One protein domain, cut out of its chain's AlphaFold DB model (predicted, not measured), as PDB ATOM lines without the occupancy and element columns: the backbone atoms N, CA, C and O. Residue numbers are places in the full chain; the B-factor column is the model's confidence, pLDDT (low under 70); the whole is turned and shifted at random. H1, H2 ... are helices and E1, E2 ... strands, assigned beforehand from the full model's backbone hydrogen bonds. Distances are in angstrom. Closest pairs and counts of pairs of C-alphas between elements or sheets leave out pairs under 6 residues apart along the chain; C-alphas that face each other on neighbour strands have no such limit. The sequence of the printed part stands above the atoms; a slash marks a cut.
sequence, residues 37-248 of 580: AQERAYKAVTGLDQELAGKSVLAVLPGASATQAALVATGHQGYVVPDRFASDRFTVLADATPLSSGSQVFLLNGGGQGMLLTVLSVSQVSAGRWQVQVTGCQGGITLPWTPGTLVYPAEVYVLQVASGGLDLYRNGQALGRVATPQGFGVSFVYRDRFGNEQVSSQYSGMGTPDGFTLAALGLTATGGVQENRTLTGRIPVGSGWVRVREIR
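What this domain is: This is residues 37 to 248 of the 580 residues of an uncharacterized protein of Thermus scotoductus (UniProt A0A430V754). The model has two lobes joined by the long strand E7: at one end E3, E6, E5, E4 and residues 150 to 154 of E7 curl into a small, nearly closed barrel with its gap between E3 and E7, and in the other lobe E1, E2, E8, E9 and residues 154 to 162 of E7 lie partly face to face with the second sheet, E11, E10, E12 and E13, while H1 packs on both sheets along E9 and E13. The printed part has 212 residues with one named helix, then thirteen named strands, E1 to E13, and is mostly strand. Nine strands form a branched antiparallel sheet; the other sheet, also antiparallel, has the order E11, E10, E12, E13. The whole is compact, with a radius of gyration of the C-alphas of 18.2 A, yet elongated, spanning 62 by 37 by 31 A.

Where its parts are: H1, residues 37 to 51, begins at C-alpha 37 (96.208, 159.280, 66.146) and is 21.3 A long. E1 is residues 56 to 62, E2 68 to 74, E3 89 to 93 and E4 104 to 108. E5, residues 113 to 126, is 28.1 A long and bends by 93 degrees at residue 120. E6 is residues 129 to 135. E7, residues 150 to 162, is 35.5 A long, from (111.932, 127.794, 85.560) to (86.449, 149.876, 74.452), and bends by 57 degrees at residue 153. E8 is residues 165 to 170, E9 173 to 179, E10 184 to 191, E11 197 to 200, and E12 213 to 221. E13, residues 231 to 236, ends at C-alpha 236 (108.637, 144.564, 72.807).

How they stand to each other: E7 has E2 on one side, with N 157 and O 71 2.9 A apart, and E4 and E8 on the other side, with N 152 and O 106 2.9 A and N 160 and O 167 2.9 A apart. E4, E5 and E6 form a meander, each strand the antiparallel neighbour of the one before, as do E7, E8 and E9; N 107 and O 115 are 2.9 A apart, N 123 and O 131 2.9 A. E3, E4, E5 and E6 form a Greek key, four strands in a row of which three are a meander and the first is the antiparallel neighbour of the fourth, and E4, E5, E6 and E7 form another. The two sheets form a sandwich, face to face, 9.9 A centre to centre where they face each other. H1 runs along E9 at a height over the branched sheet of 8.8 A, and along E13 at 9.0 A over the other sheet; its closest C-alphas are Ala 44 to Val 178, 5.5 A, and Gln 38 to Thr 232, 5.8 A. Every O i to N i+4 pair of H1 is within hydrogen-bond range.

The domain as a whole: The C-alphas farthest apart, of Ser 126 and Val 225, are 63.4 A apart. The printed part has no cut. The links E2 to E3, E6 to E7 and E11 to E12 are long. Mean pLDDT of the printed part is 72.0; 96 residues are under 70, among them 158 to 186 and 220 to 233.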
ATOM      1  N   ALA A  37      96.105 160.693  65.870       64.12
ATOM      2  CA  ALA A  37      96.208 159.280  66.146       64.12
ATOM      3  C   ALA A  37      97.652 158.957  66.610       64.12
ATOM      4  O   ALA A  37      97.891 158.442  67.699       64.12
ATOM      5  N   GLN A  38      98.665 159.372  65.863       67.94
ATOM      6  CA  GLN A  38     100.050 159.072  66.205       67.94
ATOM      7  C   GLN A  38     100.451 159.513  67.621       67.94
ATOM      8  O   GLN A  38     100.998 158.722  68.391       67.94
ATOM      9  N   GLU A  39     100.065 160.727  68.012       67.81
ATOM     10  CA  GLU A  39     100.317 161.259  69.350       67.81
ATOM     11  C   GLU A  39      99.623 160.452  70.464       67.81
ATOM     12  O   GLU A  39     100.215 160.202  71.517       67.81
ATOM     13  N   ARG A  40      98.371 160.011  70.269       66.62
ATOM     14  CA  ARG A  40      97.654 159.254  71.314       66.62
ATOM     15  C   ARG A  40      98.161 157.819  71.440       66.62
ATOM     16  O   ARG A  40      98.219 157.318  72.558       66.62
ATOM     17  N   ALA A  41      98.556 157.166  70.346       65.75
ATOM     18  CA  ALA A  41      99.192 155.850  70.435       65.75
ATOM     19  C   ALA A  41     100.582 155.936  71.075       65.75
ATOM     20  O   ALA A  41     100.932 155.048  71.847       65.75
ATOM     21  N   TYR A  42     101.333 157.018  70.843       68.56
ATOM     22  CA  TYR A  42     102.571 157.272  71.579       68.56
ATOM     23  C   TYR A  42     102.310 157.392  73.087       68.56
ATOM     24  O   TYR A  42     102.911 156.655  73.862       68.56
ATOM     25  N   LYS A  43     101.336 158.217  73.508       69.12
ATOM     26  CA  LYS A  43     100.929 158.327  74.926       69.12
ATOM     27  C   LYS A  43     100.480 156.988  75.519       69.12
ATOM     28  O   LYS A  43     100.810 156.702  76.666       69.12
ATOM     29  N   ALA A  44      99.778 156.164  74.739       67.69
ATOM     30  CA  ALA A  44      99.383 154.824  75.158       67.69
ATOM     31  C   ALA A  44     100.604 153.935  75.438       67.69
ATOM     32  O   ALA A  44     100.669 153.325  76.502       67.69
ATOM     33  N   VAL A  45     101.589 153.902  74.528       71.19
ATOM     34  CA  VAL A  45     102.837 153.150  74.742       71.19
ATOM     35  C   VAL A  45     103.597 153.681  75.949       71.19
ATOM     36  O   VAL A  45     104.005 152.880  76.774       71.19
ATOM     37  N   THR A  46     103.745 154.999  76.104       71.44
ATOM     38  CA  THR A  46     104.478 155.570  77.246       71.44
ATOM     39  C   THR A  46     103.805 155.252  78.584       71.44
ATOM     40  O   THR A  46     104.497 154.929  79.545       71.44
ATOM     41  N   GLY A  47     102.470 155.297  78.654       70.88
ATOM     42  CA  GLY A  47     101.731 154.893  79.856       70.88
ATOM     43  C   GLY A  47     101.898 153.404  80.170       70.88
ATOM     44  O   GLY A  47     102.088 153.029  81.321       70.88
ATOM     45  N   LEU A  48     101.907 152.554  79.141       72.31
ATOM     46  CA  LEU A  48     102.189 151.124  79.281       72.31
ATOM     47  C   LEU A  48     103.627 150.841  79.723       72.31
ATOM     48  O   LEU A  48     103.835 149.976  80.567       72.31
ATOM     49  N   ASP A  49     104.604 151.578  79.202       73.69
ATOM     50  CA  ASP A  49     106.016 151.438  79.569       73.69
ATOM     51  C   ASP A  49     106.256 151.803  81.041       73.69
ATOM     52  O   ASP A  49     107.022 151.134  81.733       73.69
ATOM     53  N   GLN A  50     105.550 152.821  81.552       77.19
ATOM     54  CA  GLN A  50     105.574 153.177  82.976       77.19
ATOM     55  C   GLN A  50     105.000 152.058  83.854       77.19
ATOM     56  O   GLN A  50     105.596 151.712  84.873       77.19
ATOM     57  N   GLU A  51     103.885 151.448  83.447       76.31
ATOM     58  CA  GLU A  51     103.276 150.318  84.166       76.31
ATOM     59  C   GLU A  51     104.126 149.038  84.112       76.31
ATOM     60  O   GLU A  51     104.062 148.195  85.014       76.31
ATOM     61  N   LEU A  52     104.935 148.890  83.059       76.12
ATOM     62  CA  LEU A  52     105.874 147.789  82.853       76.12
ATOM     63  C   LEU A  52     107.283 148.088  83.390       76.12
ATOM     64  O   LEU A  52     108.186 147.274  83.194       76.12
ATOM     65  N   ALA A  53     107.497 149.207  84.087       79.00
ATOM     66  CA  ALA A  53     108.813 149.576  84.596       79.00
ATOM     67  C   ALA A  53     109.421 148.457  85.468       79.00
ATOM     68  O   ALA A  53     108.807 147.967  86.419       79.00
ATOM     69  N   GLY A  54     110.641 148.028  85.124       74.44
ATOM     70  CA  GLY A  54     111.344 146.924  85.794       74.44
ATOM     71  C   GLY A  54     110.847 145.516  85.434       74.44
ATOM     72  O   GLY A  54     111.330 144.535  86.001       74.44
ATOM     73  N   LYS A  55     109.908 145.391  84.489       81.75
ATOM     74  CA  LYS A  55     109.339 144.120  84.026       81.75
ATOM     75  C   LYS A  55     109.655 143.879  82.554       81.75
ATOM     76  O   LYS A  55     109.913 144.795  81.781       81.75
ATOM     77  N   SER A  56     109.634 142.615  82.152       81.81
ATOM     78  CA  SER A  56     109.776 142.202  80.755       81.81
ATOM     79  C   SER A  56     108.544 141.426  80.317       81.81
ATOM     80  O   SER A  56     108.098 140.519  81.022       81.81
ATOM     81  N   VAL A  57     108.006 141.757  79.144       81.00
ATOM     82  CA  VAL A  57     106.888 141.019  78.547       81.00
ATOM     83  C   VAL A  57     107.427 139.733  77.924       81.00
ATOM     84  O   VAL A  57     108.151 139.760  76.927       81.00
ATOM     85  N   LEU A  58     107.081 138.596  78.521       76.88
ATOM     86  CA  LEU A  58     107.505 137.276  78.050       76.88
ATOM     87  C   LEU A  58     106.640 136.768  76.903       76.88
ATOM     88  O   LEU A  58     107.119 136.063  76.019       76.88
ATOM     89  N   ALA A  59     105.349 137.074  76.967       75.69
ATOM     90  CA  ALA A  59     104.337 136.373  76.206       75.69
ATOM     91  C   ALA A  59     103.117 137.264  75.962       75.69
ATOM     92  O   ALA A  59     102.766 138.103  76.794       75.69
ATOM     93  N   VAL A  60     102.446 137.027  74.834       73.56
ATOM     94  CA  VAL A  60     101.126 137.589  74.533       73.56
ATOM     95  C   VAL A  60     100.128 136.445  74.465       73.56
ATOM     96  O   VAL A  60     100.308 135.517  73.683       73.56
ATOM     97  N   LEU A  61      99.090 136.514  75.286       68.06
ATOM     98  CA  LEU A  61      97.951 135.611  75.265       68.06
ATOM     99  C   LEU A  61      96.842 136.235  74.403       68.06
ATOM    100  O   LEU A  61      96.522 137.417  74.592       68.06
ATOM    101  N   PRO A  62      96.246 135.477  73.464       54.16
ATOM    102  CA  PRO A  62      95.124 135.980  72.687       54.16
ATOM    103  C   PRO A  62      93.953 136.278  73.630       54.16
ATOM    104  O   PRO A  62      93.605 135.455  74.479       54.16
ATOM    105  N   GLY A  63      93.361 137.467  73.506       47.06
ATOM    106  CA  GLY A  63      92.120 137.784  74.205       47.06
ATOM    107  C   GLY A  63      90.942 136.998  73.626       47.06
ATOM    108  O   GLY A  63      91.004 136.479  72.512       47.06
ATOM    109  N   ALA A  64      89.833 136.952  74.367       35.53
ATOM    110  CA  ALA A  64      88.591 136.323  73.907       35.53
ATOM    111  C   ALA A  64      87.948 137.051  72.701       35.53
ATOM    112  O   ALA A  64      86.997 136.549  72.108       35.53
ATOM    113  N   SER A  65      88.460 138.232  72.331       43.19
ATOM    114  CA  SER A  65      88.020 139.029  71.187       43.19
ATOM    115  C   SER A  65      89.205 139.660  70.446       43.19
ATOM    116  O   SER A  65      90.270 139.884  71.014       43.19
ATOM    117  N   ALA A  66      88.985 140.057  69.187       45.50
ATOM    118  CA  ALA A  66      89.952 140.812  68.375       45.50
ATOM    119  C   ALA A  66      90.291 142.217  68.932       45.50
ATOM    120  O   ALA A  66      91.130 142.923  68.379       45.50
ATOM    121  N   THR A  67      89.624 142.637  70.009       52.56
ATOM    122  CA  THR A  67      89.808 143.927  70.689       52.56
ATOM    123  C   THR A  67      90.518 143.792  72.033       52.56
ATOM    124  O   THR A  67      90.647 144.786  72.751       52.56
ATOM    125  N   GLN A  68      90.968 142.584  72.386       55.81
ATOM    126  CA  GLN A  68      91.647 142.297  73.641       55.81
ATOM    127  C   GLN A  68      92.961 141.545  73.410       55.81
ATOM    128  O   GLN A  68      93.022 140.590  72.637       55.81
ATOM    129  N   ALA A  69      94.009 141.946  74.124       64.38
ATOM    130  CA  ALA A  69      95.267 141.207  74.206       64.38
ATOM    131  C   ALA A  69      95.740 141.183  75.658       64.38
ATOM    132  O   ALA A  69      95.682 142.202  76.342       64.38
ATOM    133  N   ALA A  70      96.214 140.035  76.132       67.81
ATOM    134  CA  ALA A  70      96.791 139.918  77.464       67.81
ATOM    135  C   ALA A  70      98.312 139.780  77.358       67.81
ATOM    136  O   ALA A  70      98.824 138.899  76.673       67.81
ATOM    137  N   LEU A  71      99.043 140.662  78.027       76.94
ATOM    138  CA  LEU A  71     100.492 140.619  78.151       76.94
ATOM    139  C   LEU A  71     100.851 139.900  79.446       76.94
ATOM    140  O   LEU A  71     100.328 140.236  80.509       76.94
ATOM    141  N   VAL A  72     101.765 138.939  79.364       80.62
ATOM    142  CA  VAL A  72     102.353 138.295  80.540       80.62
ATOM    143  C   VAL A  72     103.707 138.935  80.792       80.62
ATOM    144  O   VAL A  72     104.643 138.759  80.006       80.62
ATOM    145  N   ALA A  73     103.801 139.686  81.882       83.44
ATOM    146  CA  ALA A  73     105.006 140.383  82.294       83.44
ATOM    147  C   ALA A  73     105.619 139.719  83.532       83.44
ATOM    148  O   ALA A  73     104.903 139.273  84.424       83.44
ATOM    149  N   THR A  74     106.947 139.671  83.593       83.69
ATOM    150  CA  THR A  74     107.705 139.129  84.730       83.69
ATOM    151  C   THR A  74     108.763 140.116  85.205       83.69
ATOM    152  O   THR A  74     109.305 140.885  84.408       83.69
ATOM    153  N   GLY A  75     109.125 140.033  86.486       77.44
ATOM    154  CA  GLY A  75     110.404 140.548  86.980       77.44
ATOM    155  C   GLY A  75     111.586 139.659  86.561       77.44
ATOM    156  O   GLY A  75     111.423 138.663  85.859       77.44
ATOM    157  N   HIS A  76     112.800 140.008  86.988       68.25
ATOM    158  CA  HIS A  76     114.027 139.292  86.590       68.25
ATOM    159  C   HIS A  76     114.310 138.019  87.404       68.25
ATOM    160  O   HIS A  76     115.215 137.264  87.061       68.25
ATOM    161  N   GLN A  77     113.558 137.769  88.478       78.00
ATOM    162  CA  GLN A  77     113.757 136.604  89.339       78.00
ATOM    163  C   GLN A  77     112.874 135.435  88.893       78.00
ATOM    164  O   GLN A  77     111.649 135.543  88.883       78.00
ATOM    165  N   GLY A  78     113.510 134.317  88.537       84.31
ATOM    166  CA  GLY A  78     112.862 133.028  88.300       84.31
ATOM    167  C   GLY A  78     113.380 131.975  89.276       84.31
ATOM    168  O   GLY A  78     114.536 132.024  89.692       84.31
ATOM    169  N   TYR A  79     112.532 131.014  89.623       89.12
ATOM    170  CA  TYR A  79     112.854 129.920  90.536       89.12
ATOM    171  C   TYR A  79     112.996 128.603  89.775       89.12
ATOM    172  O   TYR A  79     112.237 128.321  88.846       89.12
ATOM    173  N   VAL A  80     113.956 127.774  90.182       89.38
ATOM    174  CA  VAL A  80     114.224 126.480  89.541       89.38
ATOM    175  C   VAL A  80     113.179 125.453  89.949       89.38
ATOM    176  O   VAL A  80     112.899 125.308  91.139       89.38
ATOM    177  N   VAL A  81     112.663 124.701  88.971       90.88
ATOM    178  CA  VAL A  81     111.761 123.560  89.187       90.88
ATOM    179  C   VAL A  81     112.535 122.248  88.998       90.88
ATOM    180  O   VAL A  81     112.695 121.787  87.861       90.88
ATOM    181  N   PRO A  82     113.061 121.643  90.082       84.06
ATOM    182  CA  PRO A  82     114.003 120.528  89.991       84.06
ATOM    183  C   PRO A  82     113.330 119.193  89.665       84.06
ATOM    184  O   PRO A  82     113.972 118.308  89.106       84.06
ATOM    185  N   ASP A  83     112.051 119.045  90.013       86.62
ATOM    186  CA  ASP A  83     111.320 117.786  89.905       86.62
ATOM    187  C   ASP A  83     110.295 117.841  88.772       86.62
ATOM    188  O   ASP A  83     109.799 118.910  88.408       86.62
ATOM    189  N   ARG A  84     109.914 116.662  88.268       85.19
ATOM    190  CA  ARG A  84     108.801 116.534  87.322       85.19
ATOM    191  C   ARG A  84     107.510 117.087  87.924       85.19
ATOM    192  O   ARG A  84     107.250 116.932  89.115       85.19
ATOM    193  N   PHE A  85     106.679 117.674  87.069       83.81
ATOM    194  CA  PHE A  85     105.357 118.140  87.467       83.81
ATOM    195  C   PHE A  85     104.459 116.959  87.846       83.81
ATOM    196  O   PHE A  85     104.424 115.943  87.147       83.81
ATOM    197  N   ALA A  86     103.690 117.128  88.913       83.25
ATOM    198  CA  ALA A  86     102.423 116.429  89.058       83.25
ATOM    199  C   ALA A  86     101.327 117.252  88.359       83.25
ATOM    200  O   ALA A  86     101.550 118.402  87.981       83.25
ATOM    201  N   SER A  87     100.138 116.677  88.174       78.94
ATOM    202  CA  SER A  87      99.065 117.336  87.420       78.94
ATOM    203  C   SER A  87      98.665 118.693  88.001       78.94
ATOM    204  O   SER A  87      98.283 119.570  87.250       78.94
ATOM    205  N   ASP A  88      98.760 118.913  89.309       83.75
ATOM    206  CA  ASP A  88      98.300 120.142  89.973       83.75
ATOM    207  C   ASP A  88      99.392 120.852  90.787       83.75
ATOM    208  O   ASP A  88      99.102 121.802  91.514       83.75
ATOM    209  N   ARG A  89     100.644 120.386  90.730       89.88
ATOM    210  CA  ARG A  89     101.709 120.904  91.600       89.88
ATOM    211  C   ARG A  89     103.109 120.666  91.058       89.88
ATOM    212  O   ARG A  89     103.360 119.716  90.316       89.88
ATOM    213  N   PHE A  90     104.039 121.496  91.510       92.50
ATOM    214  CA  PHE A  90     105.471 121.349  91.263       92.50
ATOM    215  C   PHE A  90     106.289 121.802  92.475       92.50
ATOM    216  O   PHE A  90     105.785 122.507  93.351       92.50
ATOM    217  N   THR A  91     107.554 121.393  92.527       93.06
ATOM    218  CA  THR A  91     108.507 121.837  93.553       93.06
ATOM    219  C   THR A  91     109.345 122.991  93.016       93.06
ATOM    220  O   THR A  91     109.699 122.995  91.843       93.06
ATOM    221  N   VAL A  92     109.712 123.940  93.868       93.94
ATOM    222  CA  VAL A  92     110.647 125.028  93.566       93.94
ATOM    223  C   VAL A  92     111.755 125.103  94.602       93.94
ATOM    224  O   VAL A  92     111.533 124.809  95.779       93.94
ATOM    225  N   LEU A  93     112.935 125.527  94.152       90.38
ATOM    226  CA  LEU A  93     114.072 125.839  95.014       90.38
ATOM    227  C   LEU A  93     114.094 127.335  95.344       90.38
ATOM    228  O   LEU A  93     114.181 128.156  94.430       90.38
ATOM    229  N   ALA A  94     114.002 127.671  96.632       90.12
ATOM    230  CA  ALA A  94     114.063 129.048  97.124       90.12
ATOM    231  C   ALA A  94     114.378 129.108  98.627       90.12
ATOM    232  O   ALA A  94     113.843 128.314  99.407       90.12
ATOM    233  N   ASP A  95     115.184 130.090  99.034       86.19
ATOM    234  CA  ASP A  95     115.596 130.288 100.435       86.19
ATOM    235  C   ASP A  95     114.467 130.836 101.325       86.19
ATOM    236  O   ASP A  95     114.434 130.588 102.529       86.19
ATOM    237  N   ALA A  96     113.506 131.540 100.726       86.56
ATOM    238  CA  ALA A  96     112.299 132.054 101.365       86.56
ATOM    239  C   ALA A  96     111.060 131.647 100.554       86.56
ATOM    240  O   ALA A  96     111.188 131.090  99.464       86.56
ATOM    241  N   THR A  97     109.859 131.918 101.074       86.38
ATOM    242  CA  THR A  97     108.603 131.604 100.380       86.38
ATOM    243  C   THR A  97     108.580 132.283  99.000       86.38
ATOM    244  O   THR A  97     108.517 133.510  98.939       86.38
ATOM    245  N   PRO A  98     108.637 131.522  97.887       83.88
ATOM    246  CA  PRO A  98     108.932 132.100  96.573       83.88
ATOM    247  C   PRO A  98     107.737 132.816  95.937       83.88
ATOM    248  O   PRO A  98     107.909 133.628  95.030       83.88
ATOM    249  N   LEU A  99     106.519 132.466  96.362       87.88
ATOM    250  CA  LEU A  99     105.258 132.816  95.714       87.88
ATOM    251  C   LEU A  99     104.149 132.966  96.761       87.88
ATOM    252  O   LEU A  99     104.187 132.318  97.806       87.88
ATOM    253  N   SER A 100     103.130 133.768  96.460       85.06
ATOM    254  CA  SER A 100     101.951 133.935  97.317       85.06
ATOM    255  C   SER A 100     100.722 133.237  96.729       85.06
ATOM    256  O   SER A 100     100.550 133.183  95.508       85.06
ATOM    257  N   SER A 101      99.831 132.731  97.585       80.94
ATOM    258  CA  SER A 101      98.519 132.241  97.135       80.94
ATOM    259  C   SER A 101      97.754 133.352  96.402       80.94
ATOM    260  O   SER A 101      97.836 134.522  96.778       80.94
ATOM    261  N   GLY A 102      97.071 132.994  95.315       68.25
ATOM    262  CA  GLY A 102      96.337 133.914  94.442       68.25
ATOM    263  C   GLY A 102      97.198 134.640  93.400       68.25
ATOM    264  O   GLY A 102      96.644 135.291  92.514       68.25
ATOM    265  N   SER A 103      98.530 134.528  93.462       80.81
ATOM    266  CA  SER A 103      99.419 135.110  92.446       80.81
ATOM    267  C   SER A 103      99.391 134.329  91.128       80.81
ATOM    268  O   SER A 103      99.058 133.140  91.089       80.81
ATOM    269  N   GLN A 104      99.742 135.008  90.034       81.44
ATOM    270  CA  GLN A 104      99.970 134.375  88.736       81.44
ATOM    271  C   GLN A 104     101.442 133.989  88.608       81.44
ATOM    272  O   GLN A 104     102.337 134.713  89.047       81.44
ATOM    273  N   VAL A 105     101.697 132.851  87.975       87.56
ATOM    274  CA  VAL A 105     103.045 132.391  87.653       87.56
ATOM    275  C   VAL A 105     103.129 131.939  86.211       87.56
ATOM    276  O   VAL A 105     102.187 131.368  85.662       87.56
ATOM    277  N   PHE A 106     104.278 132.182  85.597       87.31
ATOM    278  CA  PHE A 106     104.590 131.714  84.261       87.31
ATOM    279  C   PHE A 106     105.628 130.604  84.350       87.31
ATOM    280  O   PHE A 106     106.792 130.832  84.679       87.31
ATOM    281  N   LEU A 107     105.178 129.383  84.089       89.00
ATOM    282  CA  LEU A 107     106.019 128.199  84.058       89.00
ATOM    283  C   LEU A 107     106.626 128.064  82.666       89.00
ATOM    284  O   LEU A 107     105.893 128.034  81.681       89.00
ATOM    285  N   LEU A 108     107.948 127.968  82.583       86.44
ATOM    286  CA  LEU A 108     108.686 127.870  81.334       86.44
ATOM    287  C   LEU A 108     109.606 126.655  81.372       86.44
ATOM    288  O   LEU A 108     110.508 126.581  82.206       86.44
ATOM    289  N   ASN A 109     109.409 125.713  80.455       82.06
ATOM    290  CA  ASN A 109     110.323 124.582  80.335       82.06
ATOM    291  C   ASN A 109     111.592 124.962  79.550       82.06
ATOM    292  O   ASN A 109     111.632 125.966  78.838       82.06
ATOM    293  N   GLY A 110     112.629 124.126  79.627       67.69
ATOM    294  CA  GLY A 110     113.881 124.325  78.881       67.69
ATOM    295  C   GLY A 110     113.720 124.321  77.349       67.69
ATOM    296  O   GLY A 110     114.624 124.744  76.636       67.69
ATOM    297  N   GLY A 111     112.566 123.882  76.829       65.56
ATOM    298  CA  GLY A 111     112.197 123.984  75.410       65.56
ATOM    299  C   GLY A 111     111.597 125.341  75.012       65.56
ATOM    300  O   GLY A 111     111.222 125.538  73.859       65.56
ATOM    301  N   GLY A 112     111.472 126.287  75.946       68.25
ATOM    302  CA  GLY A 112     110.871 127.595  75.689       68.25
ATOM    303  C   GLY A 112     109.343 127.562  75.572       68.25
ATOM    304  O   GLY A 112     108.762 128.519  75.060       68.25
ATOM    305  N   GLN A 113     108.681 126.491  76.021       75.88
ATOM    306  CA  GLN A 113     107.223 126.439  76.117       75.88
ATOM    307  C   GLN A 113     106.774 127.004  77.460       75.88
ATOM    308  O   GLN A 113     107.243 126.571  78.516       75.88
ATOM    309  N   GLY A 114     105.860 127.963  77.402       79.88
ATOM    310  CA  GLY A 114     105.323 128.661  78.554       79.88
ATOM    311  C   GLY A 114     103.886 128.269  78.873       79.88
ATOM    312  O   GLY A 114     103.084 128.018  77.970       79.88
ATOM    313  N   MET A 115     103.536 128.269  80.154       81.31
ATOM    314  CA  MET A 115     102.165 128.122  80.632       81.31
ATOM    315  C   MET A 115     101.914 129.107  81.773       81.31
ATOM    316  O   MET A 115     102.676 129.155  82.737       81.31
ATOM    317  N   LEU A 116     100.841 129.890  81.660       79.69
ATOM    318  CA  LEU A 116     100.372 130.752  82.742       79.69
ATOM    319  C   LEU A 116      99.484 129.934  83.689       79.69
ATOM    320  O   LEU A 116      98.579 129.231  83.237       79.69
ATOM    321  N   LEU A 117      99.752 130.026  84.988       81.69
ATOM    322  CA  LEU A 117      99.081 129.269  86.041       81.69
ATOM    323  C   LEU A 117      98.775 130.183  87.228       81.69
ATOM    324  O   LEU A 117      99.485 131.156  87.473       81.69
ATOM    325  N   THR A 118      97.749 129.842  88.003       77.69
ATOM    326  CA  THR A 118      97.415 130.554  89.241       77.69
ATOM    327  C   THR A 118      97.823 129.721  90.446       77.69
ATOM    328  O   THR A 118      97.509 128.534  90.521       77.69
ATOM    329  N   VAL A 119      98.509 130.334  91.406       81.75
ATOM    330  CA  VAL A 119      98.948 129.663  92.633       81.75
ATOM    331  C   VAL A 119      97.769 129.512  93.586       81.75
ATOM    332  O   VAL A 119      97.170 130.500  94.003       81.75
ATOM    333  N   LEU A 120      97.449 128.276  93.964       82.19
ATOM    334  CA  LEU A 120      96.435 127.980  94.977       82.19
ATOM    335  C   LEU A 120      97.035 128.002  96.378       82.19
ATOM    336  O   LEU A 120      96.510 128.655  97.277       82.19
ATOM    337  N   SER A 121      98.148 127.301  96.570       86.69
ATOM    338  CA  SER A 121      98.811 127.189  97.864       86.69
ATOM    339  C   SER A 121     100.313 126.982  97.687       86.69
ATOM    340  O   SER A 121     100.777 126.503  96.650       86.69
ATOM    341  N   VAL A 122     101.083 127.373  98.701       91.06
ATOM    342  CA  VAL A 122     102.536 127.190  98.754       91.06
ATOM    343  C   VAL A 122     102.871 126.629 100.125       91.06
ATOM    344  O   VAL A 122     102.476 127.199 101.140       91.06
ATOM    345  N   SER A 123     103.569 125.500 100.161       92.81
ATOM    346  CA  SER A 123     103.936 124.813 101.400       92.81
ATOM    347  C   SER A 123     105.400 124.397 101.364       92.81
ATOM    348  O   SER A 123     105.925 124.020 100.316       92.81
ATOM    349  N   GLN A 124     106.085 124.492 102.499       92.12
ATOM    350  CA  GLN A 124     107.472 124.056 102.594       92.12
ATOM    351  C   GLN A 124     107.520 122.536 102.761       92.12
ATOM    352  O   GLN A 124     106.887 121.996 103.665       92.12
ATOM    353  N   VAL A 125     108.277 121.851 101.901       91.06
ATOM    354  CA  VAL A 125     108.465 120.389 101.980       91.06
ATOM    355  C   VAL A 125     109.749 120.055 102.733       91.06
ATOM    356  O   VAL A 125     109.785 119.123 103.530       91.06
ATOM    357  N   SER A 126     110.808 120.831 102.497       90.12
ATOM    358  CA  SER A 126     112.079 120.748 103.221       90.12
ATOM    359  C   SER A 126     112.780 122.110 103.215       90.12
ATOM    360  O   SER A 126     112.339 123.045 102.541       90.12
ATOM    361  N   ALA A 127     113.897 122.247 103.937       88.94
ATOM    362  CA  ALA A 127     114.743 123.438 103.837       88.94
ATOM    363  C   ALA A 127     115.085 123.726 102.358       88.94
ATOM    364  O   ALA A 127     115.497 122.818 101.634       88.94
ATOM    365  N   GLY A 128     114.822 124.954 101.900       88.50
ATOM    366  CA  GLY A 128     115.062 125.385 100.519       88.50
ATOM    367  C   GLY A 128     114.123 124.811  99.445       88.50
ATOM    368  O   GLY A 128     114.305 125.135  98.273       88.50
ATOM    369  N   ARG A 129     113.137 123.963  99.792       92.81
ATOM    370  CA  ARG A 129     112.204 123.343  98.829       92.81
ATOM    371  C   ARG A 129     110.752 123.631  99.181       92.81
ATOM    372  O   ARG A 129     110.260 123.242 100.243       92.81
ATOM    373  N   TRP A 130     110.045 124.220  98.228       93.62
ATOM    374  CA  TRP A 130     108.645 124.608  98.366       93.62
ATOM    375  C   TRP A 130     107.798 123.870  97.336       93.62
ATOM    376  O   TRP A 130     108.129 123.862  96.156       93.62
ATOM    377  N   GLN A 131     106.704 123.251  97.764       94.06
ATOM    378  CA  GLN A 131     105.694 122.709  96.866       94.06
ATOM    379  C   GLN A 131     104.647 123.783  96.597       94.06
ATOM    380  O   GLN A 131     104.054 124.346  97.519       94.06
ATOM    381  N   VAL A 132     104.424 124.047  95.317       91.56
ATOM    382  CA  VAL A 132     103.467 125.026  94.822       91.56
ATOM    383  C   VAL A 132     102.335 124.253  94.182       91.56
ATOM    384  O   VAL A 132     102.531 123.565  93.179       91.56
ATOM    385  N   GLN A 133     101.155 124.352  94.780       88.88
ATOM    386  CA  GLN A 133      99.937 123.862  94.168       88.88
ATOM    387  C   GLN A 133      99.370 124.960  93.283       88.88
ATOM    388  O   GLN A 133      99.245 126.117  93.691       88.88
ATOM    389  N   VAL A 134      99.014 124.588  92.068       83.44
ATOM    390  CA  VAL A 134      98.526 125.501  91.049       83.44
ATOM    391  C   VAL A 134      97.207 125.016  90.496       83.44
ATOM    392  O   VAL A 134      96.902 123.826  90.466       83.44
ATOM    393  N   THR A 135      96.432 125.971  90.015       72.25
ATOM    394  CA  THR A 135      95.301 125.708  89.148       72.25
ATOM    395  C   THR A 135      95.581 126.270  87.766       72.25
ATOM    396  O   THR A 135      96.306 127.254  87.587       72.25
ATOM    397  N   GLY A 136      95.005 125.599  86.782       62.56
ATOM    398  CA  GLY A 136      95.084 125.953  85.381       62.56
ATOM    399  C   GLY A 136      93.849 125.440  84.654       62.56
ATOM    400  O   GLY A 136      92.783 125.255  85.236       62.56
ATOM    401  N   CYS A 137      94.002 125.196  83.363       54.06
ATOM    402  CA  CYS A 137      92.959 124.648  82.501       54.06
ATOM    403  C   CYS A 137      92.524 123.238  82.954       54.06
ATOM    404  O   CYS A 137      93.267 122.571  83.675       54.06
ATOM    405  N   GLN A 138      91.351 122.752  82.512       46.69
ATOM    406  CA  GLN A 138      90.883 121.390  82.826       46.69
ATOM    407  C   GLN A 138      91.986 120.352  82.542       46.69
ATOM    408  O   GLN A 138      92.415 120.202  81.400       46.69
ATOM    409  N   GLY A 139      92.473 119.677  83.592       54.12
ATOM    410  CA  GLY A 139      93.587 118.718  83.526       54.12
ATOM    411  C   GLY A 139      94.901 119.170  84.183       54.12
ATOM    412  O   GLY A 139      95.794 118.342  84.346       54.12
ATOM    413  N   GLY A 140      95.017 120.434  84.610       68.50
ATOM    414  CA  GLY A 140      96.164 120.935  85.372       68.50
ATOM    415  C   GLY A 140      97.381 121.317  84.511       68.50
ATOM    416  O   GLY A 140      97.227 121.929  83.454       68.50
ATOM    417  N   ILE A 141      98.601 121.015  84.963       77.25
ATOM    418  CA  ILE A 141      99.863 121.302  84.270       77.25
ATOM    419  C   ILE A 141     100.012 120.351  83.079       77.25
ATOM    420  O   ILE A 141     100.294 119.165  83.231       77.25
ATOM    421  N   THR A 142      99.856 120.888  81.871       71.88
ATOM    422  CA  THR A 142      99.991 120.135  80.606       71.88
ATOM    423  C   THR A 142     101.331 120.367  79.906       71.88
ATOM    424  O   THR A 142     101.588 119.840  78.817       71.88
ATOM    425  N   LEU A 143     102.190 121.185  80.516       76.44
ATOM    426  CA  LEU A 143     103.538 121.458  80.047       76.44
ATOM    427  C   LEU A 143     104.431 120.238  80.329       76.44
ATOM    428  O   LEU A 143     104.436 119.765  81.462       76.44
ATOM    429  N   PRO A 144     105.204 119.712  79.364       78.12
ATOM    430  CA  PRO A 144     106.178 118.674  79.670       78.12
ATOM    431  C   PRO A 144     107.332 119.273  80.476       78.12
ATOM    432  O   PRO A 144     107.872 120.326  80.119       78.12
ATOM    433  N   TRP A 145     107.724 118.588  81.549       83.19
ATOM    434  CA  TRP A 145     108.902 118.965  82.322       83.19
ATOM    435  C   TRP A 145     110.180 118.616  81.555       83.19
ATOM    436  O   TRP A 145     110.312 117.507  81.030       83.19
ATOM    437  N   THR A 146     111.139 119.540  81.534       76.38
ATOM    438  CA  THR A 146     112.498 119.309  81.025       76.38
ATOM    439  C   THR A 146     113.543 119.905  81.976       76.38
ATOM    440  O   THR A 146     113.230 120.841  82.719       76.38
ATOM    441  N   PRO A 147     114.798 119.415  81.961       76.75
ATOM    442  CA  PRO A 147     115.885 120.070  82.684       76.75
ATOM    443  C   PRO A 147     115.993 121.555  82.305       76.75
ATOM    444  O   PRO A 147     115.846 121.911  81.134       76.75
ATOM    445  N   GLY A 148     116.216 122.421  83.298       75.38
ATOM    446  CA  GLY A 148     116.222 123.878  83.108       75.38
ATOM    447  C   GLY A 148     114.837 124.533  83.122       75.38
ATOM    448  O   GLY A 148     114.710 125.682  82.707       75.38
ATOM    449  N   THR A 149     113.797 123.829  83.585       84.25
ATOM    450  CA  THR A 149     112.480 124.435  83.824       84.25
ATOM    451  C   THR A 149     112.563 125.485  84.933       84.25
ATOM    452  O   THR A 149     113.074 125.220  86.026       84.25
ATOM    453  N   LEU A 150     112.006 126.658  84.651       88.19
ATOM    454  CA  LEU A 150     111.932 127.794  85.560       88.19
ATOM    455  C   LEU A 150     110.476 128.216  85.745       88.19
ATOM    456  O   LEU A 150     109.657 128.096  84.833       88.19
ATOM    457  N   VAL A 151     110.159 128.747  86.917       90.75
ATOM    458  CA  VAL A 151     108.893 129.432  87.167       90.75
ATOM    459  C   VAL A 151     109.160 130.883  87.526       90.75
ATOM    460  O   VAL A 151     110.027 131.191  88.340       90.75
ATOM    461  N   TYR A 152     108.397 131.772  86.913       89.38
ATOM    462  CA  TYR A 152     108.500 133.206  87.114       89.38
ATOM    463  C   TYR A 152     107.236 133.730  87.791       89.38
ATOM    464  O   TYR A 152     106.138 133.393  87.335       89.38
ATOM    465  N   PRO A 153     107.339 134.566  88.839       89.19
ATOM    466  CA  PRO A 153     106.224 135.397  89.272       89.19
ATOM    467  C   PRO A 153     105.760 136.256  88.095       89.19
ATOM    468  O   PRO A 153     106.557 136.968  87.484       89.19
ATOM    469  N   ALA A 154     104.479 136.161  87.758       84.44
ATOM    470  CA  ALA A 154     103.928 136.797  86.577       84.44
ATOM    471  C   ALA A 154     102.822 137.783  86.945       84.44
ATOM    472  O   ALA A 154     102.069 137.599  87.900       84.44
ATOM    473  N   GLU A 155     102.693 138.816  86.129       82.25
ATOM    474  CA  GLU A 155     101.559 139.725  86.134       82.25
ATOM    475  C   GLU A 155     100.916 139.735  84.755       82.25
ATOM    476  O   GLU A 155     101.597 139.741  83.726       82.25
ATOM    477  N   VAL A 156      99.586 139.730  84.742       73.56
ATOM    478  CA  VAL A 156      98.806 139.729  83.510       73.56
ATOM    479  C   VAL A 156      98.209 141.108  83.311       73.56
ATOM    480  O   VAL A 156      97.373 141.553  84.100       73.56
ATOM    481  N   TYR A 157      98.619 141.757  82.228       74.25
ATOM    482  CA  TYR A 157      98.115 143.053  81.807       74.25
ATOM    483  C   TYR A 157      97.189 142.869  80.608       74.25
ATOM    484  O   TYR A 157      97.638 142.503  79.525       74.25
ATOM    485  N   VAL A 158      95.891 143.103  80.781       67.38
ATOM    486  CA  VAL A 158      94.911 143.011  79.694       67.38
ATOM    487  C   VAL A 158      94.699 144.390  79.093       67.38
ATOM    488  O   VAL A 158      94.258 145.318  79.766       67.38
ATOM    489  N   LEU A 159      95.001 144.494  77.806       68.69
ATOM    490  CA  LEU A 159      94.705 145.631  76.953       68.69
ATOM    491  C   LEU A 159      93.342 145.404  76.316       68.69
ATOM    492  O   LEU A 159      93.188 144.462  75.538       68.69
ATOM    493  N   GLN A 160      92.369 146.258  76.619       65.50
ATOM    494  CA  GLN A 160      91.037 146.187  76.030       65.50
ATOM    495  C   GLN A 160      90.699 147.480  75.294       65.50
ATOM    496  O   GLN A 160      90.685 148.564  75.874       65.50
ATOM    497  N   VAL A 161      90.363 147.357  74.012       61.34
ATOM    498  CA  VAL A 161      89.804 148.458  73.225       61.34
ATOM    499  C   VAL A 161      88.297 148.524  73.486       61.34
ATOM    500  O   VAL A 161      87.550 147.624  73.093       61.34
ATOM    501  N   ALA A 162      87.850 149.583  74.159       59.38
ATOM    502  CA  ALA A 162      86.449 149.876  74.452       59.38
ATOM    503  C   ALA A 162      85.990 151.153  73.724       59.38
ATOM    504  O   ALA A 162      86.800 151.972  73.292       59.38
ATOM    505  N   SER A 163      84.672 151.363  73.624       54.53
ATOM    506  CA  SER A 163      84.059 152.511  72.925       54.53
ATOM    507  C   SER A 163      84.504 153.888  73.449       54.53
ATOM    508  O   SER A 163      84.343 154.887  72.753       54.53
ATOM    509  N   GLY A 164      85.097 153.943  74.649       53.03
ATOM    510  CA  GLY A 164      85.613 155.158  75.280       53.03
ATOM    511  C   GLY A 164      87.130 155.220  75.501       53.03
ATOM    512  O   GLY A 164      87.607 156.299  75.855       53.03
ATOM    513  N   GLY A 165      87.900 154.141  75.291       63.38
ATOM    514  CA  GLY A 165      89.357 154.151  75.487       63.38
ATOM    515  C   GLY A 165      90.084 152.835  75.220       63.38
ATOM    516  O   GLY A 165      89.465 151.815  74.929       63.38
ATOM    517  N   LEU A 166      91.413 152.888  75.323       64.56
ATOM    518  CA  LEU A 166      92.232 151.717  75.629       64.56
ATOM    519  C   LEU A 166      92.287 151.609  77.153       64.56
ATOM    520  O   LEU A 166      92.951 152.415  77.812       64.56
ATOM    521  N   ASP A 167      91.551 150.649  77.691       65.75
ATOM    522  CA  ASP A 167      91.507 150.387  79.121       65.75
ATOM    523  C   ASP A 167      92.536 149.296  79.449       65.75
ATOM    524  O   ASP A 167      92.663 148.299  78.726       65.75
ATOM    525  N   LEU A 168      93.304 149.513  80.518       68.38
ATOM    526  CA  LEU A 168      94.310 148.574  81.001       68.38
ATOM    527  C   LEU A 168      93.828 147.938  82.299       68.38
ATOM    528  O   LEU A 168      93.447 148.628  83.247       68.38
ATOM    529  N   TYR A 169      93.894 146.615  82.348       61.72
ATOM    530  CA  TYR A 169      93.598 145.839  83.542       61.72
ATOM    531  C   TYR A 169      94.847 145.092  83.983       61.72
ATOM    532  O   TYR A 169      95.535 144.514  83.148       61.72
ATOM    533  N   ARG A 170      95.109 145.038  85.286       63.81
ATOM    534  CA  ARG A 170      96.157 144.199  85.875       63.81
ATOM    535  C   ARG A 170      95.510 143.164  86.771       63.81
ATOM    536  O   ARG A 170      94.827 143.520  87.727       63.81
ATOM    537  N   ASN A 171      95.712 141.888  86.453       56.00
ATOM    538  CA  ASN A 171      95.144 140.757  87.193       56.00
ATOM    539  C   ASN A 171      93.626 140.913  87.460       56.00
ATOM    540  O   ASN A 171      93.138 140.602  88.542       56.00
ATOM    541  N   GLY A 172      92.884 141.444  86.479       50.59
ATOM    542  CA  GLY A 172      91.433 141.659  86.556       50.59
ATOM    543  C   GLY A 172      90.985 142.969  87.217       50.59
ATOM    544  O   GLY A 172      89.803 143.299  87.143       50.59
ATOM    545  N   GLN A 173      91.891 143.752  87.806       54.03
ATOM    546  CA  GLN A 173      91.583 145.088  88.325       54.03
ATOM    547  C   GLN A 173      91.826 146.153  87.255       54.03
ATOM    548  O   GLN A 173      92.884 146.162  86.627       54.03
ATOM    549  N   ALA A 174      90.870 147.062  87.057       60.88
ATOM    550  CA  ALA A 174      91.051 148.198  86.159       60.88
ATOM    551  C   ALA A 174      92.119 149.144  86.730       60.88
ATOM    552  O   ALA A 174      91.935 149.698  87.813       60.88
ATOM    553  N   LEU A 175      93.221 149.331  86.003       61.47
ATOM    554  CA  LEU A 175      94.243 150.327  86.334       61.47
ATOM    555  C   LEU A 175      93.845 151.725  85.845       61.47
ATOM    556  O   LEU A 175      94.282 152.727  86.403       61.47
ATOM    557  N   GLY A 176      92.980 151.792  84.832       61.78
ATOM    558  CA  GLY A 176      92.436 153.031  84.294       61.78
ATOM    559  C   GLY A 176      92.498 153.085  82.770       61.78
ATOM    560  O   GLY A 176      92.895 152.133  82.095       61.78
ATOM    561  N   ARG A 177      92.079 154.228  82.224       63.38
ATOM    562  CA  ARG A 177      92.105 154.497  80.787       63.38
ATOM    563  C   ARG A 177      93.455 155.079  80.393       63.38
ATOM    564  O   ARG A 177      93.776 156.197  80.782       63.38
ATOM    565  N   VAL A 178      94.207 154.343  79.580       60.38
ATOM    566  CA  VAL A 178      95.554 154.743  79.139       60.38
ATOM    567  C   VAL A 178      95.483 155.700  77.942       60.38
ATOM    568  O   VAL A 178      96.346 156.556  77.772       60.38
ATOM    569  N   ALA A 179      94.427 155.613  77.121       60.34
ATOM    570  CA  ALA A 179      94.193 156.538  76.007       60.34
ATOM    571  C   ALA A 179      92.711 156.623  75.601       60.34
ATOM    572  O   ALA A 179      91.946 155.686  75.821       60.34
ATOM    573  N   THR A 180      92.300 157.726  74.962       57.09
ATOM    574  CA  THR A 180      90.984 157.874  74.308       57.09
ATOM    575  C   THR A 180      91.051 157.399  72.838       57.09
ATOM    576  O   THR A 180      91.993 157.744  72.123       57.09
ATOM    577  N   PRO A 181      90.095 156.593  72.335       50.94
ATOM    578  CA  PRO A 181      90.363 155.517  71.378       50.94
ATOM    579  C   PRO A 181      89.951 155.860  69.946       50.94
ATOM    580  O   PRO A 181      89.700 154.961  69.146       50.94
ATOM    581  N   GLN A 182      89.789 157.134  69.592       55.94
ATOM    582  CA  GLN A 182      89.443 157.428  68.206       55.94
ATOM    583  C   GLN A 182      90.674 157.203  67.324       55.94
ATOM    584  O   GLN A 182      91.567 158.049  67.291       55.94
ATOM    585  N   GLY A 183      90.681 156.057  66.632       56.81
ATOM    586  CA  GLY A 183      91.581 155.753  65.525       56.81
ATOM    587  C   GLY A 183      92.762 154.825  65.826       56.81
ATOM    588  O   GLY A 183      93.824 155.094  65.276       56.81
ATOM    589  N   PHE A 184      92.619 153.752  66.627       60.81
ATOM    590  CA  PHE A 184      93.677 152.731  66.803       60.81
ATOM    591  C   PHE A 184      93.206 151.283  66.721       60.81
ATOM    592  O   PHE A 184      92.095 150.957  67.124       60.81
ATOM    593  N   GLY A 185      94.121 150.408  66.305       65.56
ATOM    594  CA  GLY A 185      94.021 148.956  66.401       65.56
ATOM    595  C   GLY A 185      95.304 148.333  66.954       65.56
ATOM    596  O   GLY A 185      96.389 148.916  66.868       65.56
ATOM    597  N   VAL A 186      95.179 147.125  67.500       69.12
ATOM    598  CA  VAL A 186      96.308 146.305  67.956       69.12
ATOM    599  C   VAL A 186      96.785 145.429  66.797       69.12
ATOM    600  O   VAL A 186      95.979 144.904  66.031       69.12
ATOM    601  N   SER A 187      98.096 145.306  66.629       73.81
ATOM    602  CA  SER A 187      98.733 144.439  65.634       73.81
ATOM    603  C   SER A 187      99.862 143.633  66.270       73.81
ATOM    604  O   SER A 187     100.423 144.016  67.292       73.81
ATOM    605  N   PHE A 188     100.220 142.522  65.648       76.19
ATOM    606  CA  PHE A 188     101.288 141.624  66.061       76.19
ATOM    607  C   PHE A 188     102.453 141.779  65.092       76.19
ATOM    608  O   PHE A 188     102.274 141.642  63.880       76.19
ATOM    609  N   VAL A 189     103.631 142.105  65.616       79.56
ATOM    610  CA  VAL A 189     104.847 142.284  64.821       79.56
ATOM    611  C   VAL A 189     105.699 141.035  64.968       79.56
ATOM    612  O   VAL A 189     106.224 140.759  66.047       79.56
ATOM    613  N   TYR A 190     105.841 140.293  63.880       77.81
ATOM    614  CA  TYR A 190     106.704 139.126  63.792       77.81
ATOM    615  C   TYR A 190     108.009 139.499  63.107       77.81
ATOM    616  O   TYR A 190     108.002 140.254  62.141       77.81
ATOM    617  N   ARG A 191     109.130 138.976  63.592       75.19
ATOM    618  CA  ARG A 191     110.462 139.225  63.041       75.19
ATOM    619  C   ARG A 191     111.166 137.907  62.743       75.19
ATOM    620  O   ARG A 191     111.150 137.003  63.585       75.19
ATOM    621  N   ASP A 192     111.764 137.791  61.562       73.62
ATOM    622  CA  ASP A 192     112.598 136.643  61.197       73.62
ATOM    623  C   ASP A 192     114.039 136.777  61.729       73.62
ATOM    624  O   ASP A 192     114.410 137.748  62.395       73.62
ATOM    625  N   ARG A 193     114.881 135.782  61.425       66.56
ATOM    626  CA  ARG A 193     116.298 135.765  61.829       66.56
ATOM    627  C   ARG A 193     117.174 136.814  61.135       66.56
ATOM    628  O   ARG A 193     118.278 137.066  61.604       66.56
ATOM    629  N   PHE A 194     116.718 137.376  60.020       66.06
ATOM    630  CA  PHE A 194     117.442 138.375  59.234       66.06
ATOM    631  C   PHE A 194     117.011 139.806  59.583       66.06
ATOM    632  O   PHE A 194     117.597 140.761  59.083       66.06
ATOM    633  N   GLY A 195     116.024 139.955  60.471       66.19
ATOM    634  CA  GLY A 195     115.489 141.240  60.901       66.19
ATOM    635  C   GLY A 195     114.298 141.728  60.077       66.19
ATOM    636  O   GLY A 195     113.814 142.826  60.345       66.19
ATOM    637  N   ASN A 196     113.792 140.935  59.129       74.81
ATOM    638  CA  ASN A 196     112.602 141.285  58.359       74.81
ATOM    639  C   ASN A 196     111.365 141.194  59.250       74.81
ATOM    640  O   ASN A 196     111.178 140.210  59.972       74.81
ATOM    641  N   GLU A 197     110.508 142.211  59.184       80.81
ATOM    642  CA  GLU A 197     109.297 142.296  59.995       80.81
ATOM    643  C   GLU A 197     108.034 142.066  59.165       80.81
ATOM    644  O   GLU A 197     107.885 142.595  58.066       80.81
ATOM    645  N   GLN A 198     107.093 141.322  59.737       78.62
ATOM    646  CA  GLN A 198     105.735 141.155  59.241       78.62
ATOM    647  C   GLN A 198     104.753 141.671  60.290       78.62
ATOM    648  O   GLN A 198     104.799 141.276  61.455       78.62
ATOM    649  N   VAL A 199     103.846 142.554  59.876       76.75
ATOM    650  CA  VAL A 199     102.795 143.096  60.741       76.75
ATOM    651  C   VAL A 199     101.484 142.410  60.398       76.75
ATOM    652  O   VAL A 199     101.010 142.495  59.268       76.75
ATOM    653  N   SER A 200     100.885 141.753  61.382       72.19
ATOM    654  CA  SER A 200      99.613 141.051  61.237       72.19
ATOM    655  C   SER A 200      98.570 141.644  62.173       72.19
ATOM    656  O   SER A 200      98.865 141.975  63.317       72.19
ATOM    657  N   SER A 201      97.318 141.745  61.727       68.00
ATOM    658  CA  SER A 201      96.188 142.012  62.632       68.00
ATOM    659  C   SER A 201      95.649 140.752  63.314       68.00
ATOM    660  O   SER A 201      94.723 140.845  64.112       68.00
ATOM    661  N   GLN A 202      96.198 139.578  62.997       68.75
ATOM    662  CA  GLN A 202      95.827 138.300  63.596       68.75
ATOM    663  C   GLN A 202      96.988 137.730  64.414       68.75
ATOM    664  O   GLN A 202      98.153 137.798  64.010       68.75
ATOM    665  N   TYR A 203      96.657 137.174  65.579       66.94
ATOM    666  CA  TYR A 203      97.615 136.458  66.410       66.94
ATOM    667  C   TYR A 203      97.826 135.052  65.844       66.94
ATOM    668  O   TYR A 203      96.873 134.289  65.722       66.94
ATOM    669  N   SER A 204      99.074 134.716  65.539       64.56
ATOM    670  CA  SER A 204      99.509 133.446  64.953       64.56
ATOM    671  C   SER A 204     100.390 132.653  65.923       64.56
ATOM    672  O   SER A 204     101.106 131.756  65.499       64.56
ATOM    673  N   GLY A 205     100.371 132.989  67.219       68.56
ATOM    674  CA  GLY A 205     101.243 132.392  68.230       68.56
ATOM    675  C   GLY A 205     102.507 133.211  68.513       68.56
ATOM    676  O   GLY A 205     102.672 134.336  68.052       68.56
ATOM    677  N   MET A 206     103.428 132.635  69.290       70.69
ATOM    678  CA  MET A 206     104.746 133.235  69.572       70.69
ATOM    679  C   MET A 206     105.743 133.086  68.408       70.69
ATOM    680  O   MET A 206     106.810 133.700  68.407       70.69
ATOM    681  N   GLY A 207     105.380 132.310  67.392       68.56
ATOM    682  CA  GLY A 207     106.066 132.227  66.111       68.56
ATOM    683  C   GLY A 207     105.083 131.833  65.016       68.56
ATOM    684  O   GLY A 207     104.017 131.325  65.336       68.56
ATOM    685  N   THR A 208     105.417 132.101  63.759       61.22
ATOM    686  CA  THR A 208     104.602 131.740  62.595       61.22
ATOM    687  C   THR A 208     105.140 130.477  61.925       61.22
ATOM    688  O   THR A 208     106.315 130.138  62.116       61.22
ATOM    689  N   PRO A 209     104.331 129.799  61.086       54.72
ATOM    690  CA  PRO A 209     104.792 128.628  60.357       54.72
ATOM    691  C   PRO A 209     105.998 128.867  59.441       54.72
ATOM    692  O   PRO A 209     106.754 127.938  59.159       54.72
ATOM    693  N   ASP A 210     106.184 130.117  59.017       57.00
ATOM    694  CA  ASP A 210     107.248 130.564  58.117       57.00
ATOM    695  C   ASP A 210     108.537 130.958  58.866       57.00
ATOM    696  O   ASP A 210     109.466 131.512  58.282       57.00
ATOM    697  N   GLY A 211     108.612 130.690  60.177       60.00
ATOM    698  CA  GLY A 211     109.817 130.893  60.985       60.00
ATOM    699  C   GLY A 211     110.011 132.311  61.530       60.00
ATOM    700  O   GLY A 211     111.084 132.616  62.056       60.00
ATOM    701  N   PHE A 212     108.996 133.178  61.452       64.62
ATOM    702  CA  PHE A 212     109.031 134.473  62.133       64.62
ATOM    703  C   PHE A 212     108.666 134.302  63.612       64.62
ATOM    704  O   PHE A 212     107.862 133.448  63.969       64.62
ATOM    705  N   THR A 213     109.227 135.130  64.491       71.62
ATOM    706  CA  THR A 213     108.948 135.113  65.940       71.62
ATOM    707  C   THR A 213     108.277 136.398  66.385       71.62
ATOM    708  O   THR A 213     108.606 137.462  65.868       71.62
ATOM    709  N   LEU A 214     107.328 136.320  67.321       76.25
ATOM    710  CA  LEU A 214     106.641 137.506  67.825       76.25
ATOM    711  C   LEU A 214     107.648 138.402  68.552       76.25
ATOM    712  O   LEU A 214     108.196 138.019  69.583       76.25
ATOM    713  N   ALA A 215     107.888 139.584  67.996       74.75
ATOM    714  CA  ALA A 215     108.890 140.528  68.474       74.75
ATOM    715  C   ALA A 215     108.268 141.705  69.230       74.75
ATOM    716  O   ALA A 215     108.910 142.285  70.106       74.75
ATOM    717  N   ALA A 216     107.034 142.087  68.892       77.62
ATOM    718  CA  ALA A 216     106.330 143.153  69.588       77.62
ATOM    719  C   ALA A 216     104.809 143.073  69.419       77.62
ATOM    720  O   ALA A 216     104.298 142.589  68.404       77.62
ATOM    721  N   LEU A 217     104.093 143.649  70.384       76.00
ATOM    722  CA  LEU A 217     102.721 144.100  70.194       76.00
ATOM    723  C   LEU A 217     102.757 145.532  69.644       76.00
ATOM    724  O   LEU A 217     103.274 146.447  70.284       76.00
ATOM    725  N   GLY A 218     102.254 145.722  68.431       73.81
ATOM    726  CA  GLY A 218     102.191 147.011  67.756       73.81
ATOM    727  C   GLY A 218     100.870 147.731  68.007       73.81
ATOM    728  O   GLY A 218      99.801 147.121  67.959       73.81
ATOM    729  N   LEU A 219     100.931 149.047  68.197       71.38
ATOM    730  CA  LEU A 219      99.766 149.925  68.097       71.38
ATOM    731  C   LEU A 219      99.755 150.572  66.711       71.38
ATOM    732  O   LEU A 219     100.743 151.169  66.277       71.38
ATOM    733  N   THR A 220      98.634 150.435  66.008       66.88
ATOM    734  CA  THR A 220      98.435 150.961  64.649       66.88
ATOM    735  C   THR A 220      97.355 152.026  64.654       66.88
ATOM    736  O   THR A 220      96.294 151.815  65.232       66.88
ATOM    737  N   ALA A 221      97.599 153.163  64.006       62.12
ATOM    738  CA  ALA A 221      96.574 154.179  63.801       62.12
ATOM    739  C   ALA A 221      95.595 153.745  62.690       62.12
ATOM    740  O   ALA A 221      95.994 153.488  61.555       62.12
ATOM    741  N   THR A 222      94.299 153.671  62.990       59.19
ATOM    742  CA  THR A 222      93.221 153.346  62.046       59.19
ATOM    743  C   THR A 222      92.496 154.630  61.635       59.19
ATOM    744  O   THR A 222      91.489 155.009  62.233       59.19
ATOM    745  N   GLY A 223      93.031 155.334  60.635       50.25
ATOM    746  CA  GLY A 223      92.438 156.583  60.132       50.25
ATOM    747  C   GLY A 223      92.682 156.900  58.651       50.25
ATOM    748  O   GLY A 223      92.183 157.918  58.177       50.25
ATOM    749  N   GLY A 224      93.425 156.057  57.923       47.88
ATOM    750  CA  GLY A 224      93.769 156.257  56.509       47.88
ATOM    751  C   GLY A 224      93.184 155.194  55.575       47.88
ATOM    752  O   GLY A 224      92.794 154.111  56.016       47.88
ATOM    753  N   VAL A 225      93.132 155.523  54.278       43.25
ATOM    754  CA  VAL A 225      92.782 154.596  53.188       43.25
ATOM    755  C   VAL A 225      93.764 153.412  53.190       43.25
ATOM    756  O   VAL A 225      94.929 153.541  53.555       43.25
ATOM    757  N   GLN A 226      93.228 152.256  52.833       41.94
ATOM    758  CA  GLN A 226      93.544 150.880  53.219       41.94
ATOM    759  C   GLN A 226      94.972 150.310  53.025       41.94
ATOM    760  O   GLN A 226      95.108 149.097  53.129       41.94
ATOM    761  N   GLU A 227      96.041 151.087  52.821       38.47
ATOM    762  CA  GLU A 227      97.351 150.505  52.441       38.47
ATOM    763  C   GLU A 227      98.592 150.953  53.228       38.47
ATOM    764  O   GLU A 227      99.648 150.363  53.043       38.47
ATOM    765  N   ASN A 228      98.503 151.882  54.187       39.88
ATOM    766  CA  ASN A 228      99.651 152.215  55.047       39.88
ATOM    767  C   ASN A 228      99.263 152.287  56.530       39.88
ATOM    768  O   ASN A 228      99.105 153.362  57.110       39.88
ATOM    769  N   ARG A 229      99.127 151.119  57.173       51.41
ATOM    770  CA  ARG A 229      99.098 151.007  58.643       51.41
ATOM    771  C   ARG A 229     100.513 151.234  59.180       51.41
ATOM    772  O   ARG A 229     101.241 150.282  59.445       51.41
ATOM    773  N   THR A 230     100.933 152.486  59.319       55.00
ATOM    774  CA  THR A 230     102.216 152.798  59.958       55.00
ATOM    775  C   THR A 230     102.153 152.425  61.443       55.00
ATOM    776  O   THR A 230     101.314 152.920  62.202       55.00
ATOM    777  N   LEU A 231     103.026 151.498  61.861       60.34
ATOM    778  CA  LEU A 231     103.231 151.171  63.273       60.34
ATOM    779  C   LEU A 231     103.576 152.457  64.017       60.34
ATOM    780  O   LEU A 231     104.551 153.128  63.697       60.34
ATOM    781  N   THR A 232     102.751 152.800  64.994       62.84
ATOM    782  CA  THR A 232     102.850 154.067  65.718       62.84
ATOM    783  C   THR A 232     103.609 153.911  67.033       62.84
ATOM    784  O   THR A 232     104.262 154.837  67.499       62.84
ATOM    785  N   GLY A 233     103.554 152.718  67.619       67.50
ATOM    786  CA  GLY A 233     104.274 152.364  68.832       67.50
ATOM    787  C   GLY A 233     104.383 150.849  68.970       67.50
ATOM    788  O   GLY A 233     103.629 150.108  68.330       67.50
ATOM    789  N   ARG A 234     105.358 150.384  69.753       77.75
ATOM    790  CA  ARG A 234     105.678 148.962  69.909       77.75
ATOM    791  C   ARG A 234     105.936 148.653  71.375       77.75
ATOM    792  O   ARG A 234     106.695 149.365  72.017       77.75
ATOM    793  N   ILE A 235     105.349 147.567  71.854       75.75
ATOM    794  CA  ILE A 235     105.665 146.967  73.147       75.75
ATOM    795  C   ILE A 235     106.488 145.719  72.837       75.75
ATOM    796  O   ILE A 235     105.943 144.789  72.234       75.75
ATOM    797  N   PRO A 236     107.790 145.692  73.155       76.12
ATOM    798  CA  PRO A 236     108.637 144.564  72.807       76.12
ATOM    799  C   PRO A 236     108.212 143.311  73.581       76.12
ATOM    800  O   PRO A 236     107.877 143.370  74.762       76.12
ATOM    801  N   VAL A 237     108.218 142.170  72.896       75.88
ATOM    802  CA  VAL A 237     107.866 140.857  73.444       75.88
ATOM    803  C   VAL A 237     109.079 139.949  73.299       75.88
ATOM    804  O   VAL A 237     109.696 139.897  72.236       75.88
ATOM    805  N   GLY A 238     109.447 139.243  74.368       66.00
ATOM    806  CA  GLY A 238     110.589 138.325  74.339       66.00
ATOM    807  C   GLY A 238     111.951 139.021  74.208       66.00
ATOM    808  O   GLY A 238     112.941 138.362  73.908       66.00
ATOM    809  N   SER A 239     112.019 140.335  74.452       55.34
ATOM    810  CA  SER A 239     113.256 141.132  74.470       55.34
ATOM    811  C   SER A 239     114.036 141.036  75.790       55.34
ATOM    812  O   SER A 239     114.978 141.796  76.000       55.34
ATOM    813  N   GLY A 240     113.611 140.158  76.702       54.28
ATOM    814  CA  GLY A 240     114.242 139.941  78.003       54.28
ATOM    815  C   GLY A 240     115.198 138.745  78.023       54.28
ATOM    816  O   GLY A 240     115.505 138.134  77.006       54.28
ATOM    817  N   TRP A 241     115.615 138.364  79.229       58.56
ATOM    818  CA  TRP A 241     116.566 137.280  79.553       58.56
ATOM    819  C   TRP A 241     116.091 135.867  79.170       58.56
ATOM    820  O   TRP A 241     116.792 134.884  79.394       58.56
ATOM    821  N   VAL A 242     114.867 135.753  78.652       62.03
ATOM    822  CA  VAL A 242     114.119 134.508  78.542       62.03
ATOM    823  C   VAL A 242     113.337 134.505  77.235       62.03
ATOM    824  O   VAL A 242     112.526 135.396  76.984       62.03
ATOM    825  N   ARG A 243     113.552 133.480  76.405       65.19
ATOM    826  CA  ARG A 243     112.893 133.357  75.100       65.19
ATOM    827  C   ARG A 243     111.720 132.385  75.173       65.19
ATOM    828  O   ARG A 243     111.923 131.174  75.254       65.19
ATOM    829  N   VAL A 244     110.503 132.914  75.089       64.81
ATOM    830  CA  VAL A 244     109.278 132.111  74.970       64.81
ATOM    831  C   VAL A 244     109.019 131.812  73.497       64.81
ATOM    832  O   VAL A 244     108.882 132.718  72.680       64.81
ATOM    833  N   ARG A 245     108.982 130.526  73.156       66.19
ATOM    834  CA  ARG A 245     108.769 130.021  71.792       66.19
ATOM    835  C   ARG A 245     107.320 129.640  71.526       66.19
ATOM    836  O   ARG A 245     106.866 129.723  70.391       66.19
ATOM    837  N   GLU A 246     106.604 129.222  72.562       69.00
ATOM    838  CA  GLU A 246     105.216 128.777  72.472       69.00
ATOM    839  C   GLU A 246     104.511 129.046  73.801       69.00
ATOM    840  O   GLU A 246     105.131 128.941  74.859       69.00
ATOM    841  N   ILE A 247     103.216 129.357  73.755       69.19
ATOM    842  CA  ILE A 247     102.382 129.439  74.950       69.19
ATOM    843  C   ILE A 247     101.282 128.393  74.844       69.19
ATOM    844  O   ILE A 247     100.508 128.394  73.887       69.19
ATOM    845  N   ARG A 248     101.181 127.524  75.847       65.44
ATOM    846  CA  ARG A 248     100.063 126.588  75.966       65.44
ATOM    847  C   ARG A 248      98.917 127.269  76.702       65.44
ATOM    848  O   ARG A 248      98.896 127.316  77.930       65.44
TER     849      ARG A 248